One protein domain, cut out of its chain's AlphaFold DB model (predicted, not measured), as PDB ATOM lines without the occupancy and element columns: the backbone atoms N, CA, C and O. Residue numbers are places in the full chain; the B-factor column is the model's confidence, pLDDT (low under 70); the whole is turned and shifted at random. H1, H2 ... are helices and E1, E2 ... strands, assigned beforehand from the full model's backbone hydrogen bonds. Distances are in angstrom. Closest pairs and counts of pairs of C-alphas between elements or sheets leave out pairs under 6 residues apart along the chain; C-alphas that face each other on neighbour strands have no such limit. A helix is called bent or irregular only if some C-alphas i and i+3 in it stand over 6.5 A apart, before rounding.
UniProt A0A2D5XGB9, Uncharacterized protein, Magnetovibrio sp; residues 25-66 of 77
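AT A GLANCE: This is residues 25 to 66 of the 77 residues of an uncharacterized protein of Magnetovibrio sp (UniProt A0A2D5XGB9). One long helix, H1, makes the length of this rod, and a small two-stranded hairpin, E1 and E2, stands at the helix's first end, giving an L with a long arm and a short foot. Residues 43 to 66, of which 43 to 65 belong to H1, stand free and stick out from the hairpin end. The printed part has 42 residues, with the order E1, E2, H1 along the chain; the two strands are antiparallel, and the class is mixed, helices and strands. The whole is extended, with a radius of gyration of the C-alphas of 15.7 A and spans of 47 by 21 by 6 A.

IN THESE COORDINATES: Find C-alpha 25 at (-27.881, 6.548, -63.863), where strand E1, residues 25 to 27, begins. Strand E2 takes residues 35 to 38 and is 10.0 A long from first to last C-alpha. Helix H1 begins at C-alpha 39, at (-23.071, 7.658, -62.022), and runs 39.2 A to C-alpha 65, at (-3.304, -11.632, -34.257).

HOW THE PARTS SIT: Look first at the hairpin of E1 and E2, whose directions stand at 143 degrees. The C-alphas of Thr 26 and Thr 36 face each other at 4.4 A. N 25 and O 37 are within hydrogen-bond range at 2.8 A, and so are N 35 and O 27 at 2.9 A. A tight link joins E2 to H1. The closest C-alphas of E1 and H1 are those of Ala 25 and Leu 39, 5.3 A apart, while the centres are 23.2 A apart. In H1, which is not bent, every O i to N i+4 pair is within hydrogen-bond range.

THE WHOLE: The two C-alphas farthest apart are those of Pro 33 and Gly 66, at 47.7 A. The printed part has no cut, and the link from E1 to E2, 7 residues, is short. The mean pLDDT of the printed part is 88.2; look at residues 65 to 66 for the values under 70.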
ATOM      1  N   ALA A  25     -27.526   7.944 -64.047       83.75
ATOM      2  CA  ALA A  25     -27.881   6.548 -63.863       83.75
ATOM      3  C   ALA A  25     -29.204   6.441 -63.096       83.75
ATOM      4  O   ALA A  25     -29.379   7.053 -62.039       83.75
ATOM      5  N   THR A  26     -30.132   5.635 -63.611       89.69
ATOM      6  CA  THR A  26     -31.360   5.285 -62.893       89.69
ATOM      7  C   THR A  26     -31.092   4.092 -61.982       89.69
ATOM      8  O   THR A  26     -30.805   2.988 -62.439       89.69
ATOM      9  N   VAL A  27     -31.191   4.319 -60.677       86.81
ATOM     10  CA  VAL A  27     -31.010   3.312 -59.635       86.81
ATOM     11  C   VAL A  27     -32.375   2.876 -59.119       86.81
ATOM     12  O   VAL A  27     -33.161   3.685 -58.620       86.81
ATOM     13  N   TYR A  28     -32.642   1.577 -59.211       90.75
ATOM     14  CA  TYR A  28     -33.825   0.950 -58.630       90.75
ATOM     15  C   TYR A  28     -33.481   0.465 -57.225       90.75
ATOM     16  O   TYR A  28     -32.740  -0.503 -57.049       90.75
ATOM     17  N   LEU A  29     -33.986   1.171 -56.218       86.88
ATOM     18  CA  LEU A  29     -33.869   0.740 -54.829       86.88
ATOM     19  C   LEU A  29     -34.900  -0.355 -54.528       86.88
ATOM     20  O   LEU A  29     -35.931  -0.452 -55.186       86.88
ATOM     21  N   ILE A  30     -34.631  -1.163 -53.497       88.00
ATOM     22  CA  ILE A  30     -35.534  -2.241 -53.042       88.00
ATOM     23  C   ILE A  30     -36.912  -1.679 -52.649       88.00
ATOM     24  O   ILE A  30     -37.924  -2.365 -52.767       88.00
ATOM     25  N   ILE A  31     -36.954  -0.428 -52.181       91.94
ATOM     26  CA  ILE A  31     -38.171   0.273 -51.773       91.94
ATOM     27  C   ILE A  31     -38.174   1.660 -52.420       91.94
ATOM     28  O   ILE A  31     -37.184   2.386 -52.323       91.94
ATOM     29  N   GLY A  32     -39.309   2.042 -53.008       86.25
ATOM     30  CA  GLY A  32     -39.561   3.392 -53.520       86.25
ATOM     31  C   GLY A  32     -39.421   3.547 -55.040       86.25
ATOM     32  O   GLY A  32     -39.184   2.570 -55.752       86.25
ATOM     33  N   PRO A  33     -39.630   4.775 -55.555       89.19
ATOM     34  CA  PRO A  33     -39.515   5.070 -56.978       89.19
ATOM     35  C   PRO A  33     -38.048   5.050 -57.450       89.19
ATOM     36  O   PRO A  33     -37.140   5.253 -56.638       89.19
ATOM     37  N   PRO A  34     -37.797   4.848 -58.757       90.62
ATOM     38  CA  PRO A  34     -36.451   4.896 -59.320       90.62
ATOM     39  C   PRO A  34     -35.812   6.267 -59.083       90.62
ATOM     40  O   PRO A  34     -36.445   7.300 -59.310       90.62
ATOM     41  N   LEU A  35     -34.555   6.278 -58.642       91.44
ATOM     42  CA  LEU A  35     -33.798   7.505 -58.413       91.44
ATOM     43  C   LEU A  35     -32.799   7.721 -59.538       91.44
ATOM     44  O   LEU A  35     -32.001   6.840 -59.843       91.44
ATOM     45  N   THR A  36     -32.806   8.915 -60.118       91.00
ATOM     46  CA  THR A  36     -31.839   9.297 -61.147       91.00
ATOM     47  C   THR A  36     -30.726  10.110 -60.503       91.00
ATOM     48  O   THR A  36     -30.962  11.219 -60.026       91.00
ATOM     49  N   VAL A  37     -29.517   9.556 -60.470       88.81
ATOM     50  CA  VAL A  37     -28.348  10.173 -59.831       88.81
ATOM     51  C   VAL A  37     -27.131  10.114 -60.755       88.81
ATOM     52  O   VAL A  37     -27.026   9.185 -61.554       88.81
ATOM     53  N   PRO A  38     -26.183  11.061 -60.653       87.94
ATOM     54  CA  PRO A  38     -24.930  10.974 -61.395       87.94
ATOM     55  C   PRO A  38     -24.185   9.670 -61.089       87.94
ATOM     56  O   PRO A  38     -23.969   9.336 -59.920       87.94
ATOM     57  N   LEU A  39     -23.750   8.955 -62.129       84.69
ATOM     58  CA  LEU A  39     -23.071   7.658 -62.022       84.69
ATOM     59  C   LEU A  39     -21.857   7.703 -61.079       84.69
ATOM     60  O   LEU A  39     -21.620   6.768 -60.311       84.69
ATOM     61  N   ILE A  40     -21.131   8.825 -61.074       83.94
ATOM     62  CA  ILE A  40     -19.988   9.062 -60.183       83.94
ATOM     63  C   ILE A  40     -20.342   8.900 -58.695       83.94
ATOM     64  O   ILE A  40     -19.519   8.411 -57.921       83.94
ATOM     65  N   ILE A  41     -21.570   9.243 -58.288       85.50
ATOM     66  CA  ILE A  41     -22.033   9.088 -56.904       85.50
ATOM     67  C   ILE A  41     -22.172   7.605 -56.563       85.50
ATOM     68  O   ILE A  41     -21.717   7.172 -55.506       85.50
ATOM     69  N   VAL A  42     -22.755   6.819 -57.472       86.81
ATOM     70  CA  VAL A  42     -22.934   5.371 -57.289       86.81
ATOM     71  C   VAL A  42     -21.572   4.691 -57.146       86.81
ATOM     72  O   VAL A  42     -21.333   3.996 -56.161       86.81
ATOM     73  N   ILE A  43     -20.650   4.967 -58.074       86.00
ATOM     74  CA  ILE A  43     -19.287   4.420 -58.053       86.00
ATOM     75  C   ILE A  43     -18.553   4.831 -56.771       86.00
ATOM     76  O   ILE A  43     -17.944   3.989 -56.108       86.00
ATOM     77  N   GLY A  44     -18.632   6.111 -56.399       87.25
ATOM     78  CA  GLY A  44     -17.976   6.647 -55.209       87.25
ATOM     79  C   GLY A  44     -18.451   5.967 -53.925       87.25
ATOM     80  O   GLY A  44     -17.628   5.515 -53.127       87.25
ATOM     81  N   ILE A  45     -19.767   5.824 -53.744       89.62
ATOM     82  CA  ILE A  45     -20.340   5.146 -52.574       89.62
ATOM     83  C   ILE A  45     -19.922   3.671 -52.547       89.62
ATOM     84  O   ILE A  45     -19.460   3.192 -51.511       89.62
ATOM     85  N   SER A  46     -20.022   2.953 -53.670       89.69
ATOM     86  CA  SER A  46     -19.613   1.544 -53.753       89.69
ATOM     87  C   SER A  46     -18.137   1.345 -53.399       89.69
ATOM     88  O   SER A  46     -17.803   0.434 -52.638       89.69
ATOM     89  N   PHE A  47     -17.258   2.220 -53.892       89.94
ATOM     90  CA  PHE A  47     -15.835   2.185 -53.571       89.94
ATOM     91  C   PHE A  47     -15.577   2.434 -52.081       89.94
ATOM     92  O   PHE A  47     -14.857   1.660 -51.449       89.94
ATOM     93  N   ILE A  48     -16.189   3.475 -51.502       93.38
ATOM     94  CA  ILE A  48     -16.028   3.817 -50.080       93.38
ATOM     95  C   ILE A  48     -16.485   2.658 -49.193       93.38
ATOM     96  O   ILE A  48     -15.780   2.300 -48.251       93.38
ATOM     97  N   LEU A  49     -17.628   2.041 -49.503       94.50
ATOM     98  CA  LEU A  49     -18.122   0.883 -48.759       94.50
ATOM     99  C   LEU A  49     -17.137  -0.289 -48.840       94.50
ATOM    100  O   LEU A  49     -16.773  -0.848 -47.805       94.50
ATOM    101  N   GLY A  50     -16.638  -0.616 -50.036       90.56
ATOM    102  CA  GLY A  50     -15.613  -1.647 -50.219       90.56
ATOM    103  C   GLY A  50     -14.348  -1.361 -49.402       90.56
ATOM    104  O   GLY A  50     -13.892  -2.207 -48.630       90.56
ATOM    105  N   TYR A  51     -13.828  -0.140 -49.488       90.88
ATOM    106  CA  TYR A  51     -12.660   0.296 -48.726       90.88
ATOM    107  C   TYR A  51     -12.880   0.195 -47.208       90.88
ATOM    108  O   TYR A  51     -12.035  -0.345 -46.490       90.88
ATOM    109  N   LEU A  52     -14.045   0.624 -46.717       95.69
ATOM    110  CA  LEU A  52     -14.402   0.535 -45.303       95.69
ATOM    111  C   LEU A  52     -14.442  -0.923 -44.826       95.69
ATOM    112  O   LEU A  52     -13.898  -1.243 -43.768       95.69
ATOM    113  N   THR A  53     -15.018  -1.836 -45.619       93.94
ATOM    114  CA  THR A  53     -15.019  -3.270 -45.277       93.94
ATOM    115  C   THR A  53     -13.607  -3.855 -45.221       93.94
ATOM    116  O   THR A  53     -13.306  -4.630 -44.309       93.94
ATOM    117  N   ALA A  54     -12.717  -3.440 -46.127       92.75
ATOM    118  CA  ALA A  54     -11.323  -3.868 -46.136       92.75
ATOM    119  C   ALA A  54     -10.568  -3.369 -44.895       92.75
ATOM    120  O   ALA A  54      -9.888  -4.160 -44.238       92.75
ATOM    121  N   ILE A  55     -10.745  -2.099 -44.507       94.38
ATOM    122  CA  ILE A  55     -10.177  -1.557 -43.264       94.38
ATOM    123  C   ILE A  55     -10.642  -2.379 -42.062       94.38
ATOM    124  O   ILE A  55      -9.822  -2.824 -41.259       94.38
ATOM    125  N   LEU A  56     -11.948  -2.624 -41.942       94.81
ATOM    126  CA  LEU A  56     -12.494  -3.398 -40.828       94.81
ATOM    127  C   LEU A  56     -11.934  -4.826 -40.797       94.81
ATOM    128  O   LEU A  56     -11.654  -5.350 -39.718       94.81
ATOM    129  N   ALA A  57     -11.727  -5.453 -41.958       93.19
ATOM    130  CA  ALA A  57     -11.098  -6.768 -42.052       93.19
ATOM    131  C   ALA A  57      -9.640  -6.747 -41.561       93.19
ATOM    132  O   ALA A  57      -9.237  -7.623 -40.791       93.19
ATOM    133  N   VAL A  58      -8.867  -5.726 -41.946       92.31
ATOM    134  CA  VAL A  58      -7.482  -5.535 -41.489       92.31
ATOM    135  C   VAL A  58      -7.434  -5.306 -39.978       92.31
ATOM    136  O   VAL A  58      -6.675  -5.989 -39.290       92.31
ATOM    137  N   ILE A  59      -8.287  -4.430 -39.439       93.06
ATOM    138  CA  ILE A  59      -8.376  -4.167 -37.994       93.06
ATOM    139  C   ILE A  59      -8.725  -5.454 -37.240       93.06
ATOM    140  O   ILE A  59      -8.038  -5.823 -36.289       93.06
ATOM    141  N   ARG A  60      -9.748  -6.197 -37.687       91.75
ATOM    142  CA  ARG A  60     -10.132  -7.482 -37.074       91.75
ATOM    143  C   ARG A  60      -8.980  -8.485 -37.074       91.75
ATOM    144  O   ARG A  60      -8.802  -9.203 -36.090       91.75
ATOM    145  N   ARG A  61      -8.195  -8.541 -38.155       87.81
ATOM    146  CA  ARG A  61      -7.015  -9.410 -38.255       87.81
ATOM    147  C   ARG A  61      -5.902  -8.971 -37.303       87.81
ATOM    148  O   ARG A  61      -5.323  -9.830 -36.645       87.81
ATOM    149  N   ALA A  62      -5.636  -7.672 -37.195       88.56
ATOM    150  CA  ALA A  62      -4.635  -7.127 -36.281       88.56
ATOM    151  C   ALA A  62      -4.992  -7.416 -34.812       88.56
ATOM    152  O   ALA A  62      -4.161  -7.925 -34.063       88.56
ATOM    153  N   VAL A  63      -6.256  -7.200 -34.426       88.12
ATOM    154  CA  VAL A  63      -6.744  -7.465 -33.063       88.12
ATOM    155  C   VAL A  63      -6.707  -8.961 -32.728       88.12
ATOM    156  O   VAL A  63      -6.235  -9.333 -31.658       88.12
ATOM    157  N   LYS A  64      -7.133  -9.846 -33.644       79.69
ATOM    158  CA  LYS A  64      -7.060 -11.306 -33.426       79.69
ATOM    159  C   LYS A  64      -5.625 -11.851 -33.427       79.69
ATOM    160  O   LYS A  64      -5.352 -12.843 -32.758       79.69
ATOM    161  N   GLY A  65      -4.712 -11.231 -34.176       63.81
ATOM    162  CA  GLY A  65      -3.304 -11.632 -34.257       63.81
ATOM    163  C   GLY A  65      -2.463 -11.224 -33.042       63.81
ATOM    164  O   GLY A  65      -1.471 -11.887 -32.748       63.81
ATOM    165  N   GLY A  66      -2.878 -10.187 -32.305       58.91
ATOM    166  CA  GLY A  66      -2.158  -9.653 -31.143       58.91
ATOM    167  C   GLY A  66      -2.217 -10.504 -29.866       58.91
ATOM    168  O   GLY A  66      -1.519 -10.198 -28.906       58.91
TER     169      GLY A  66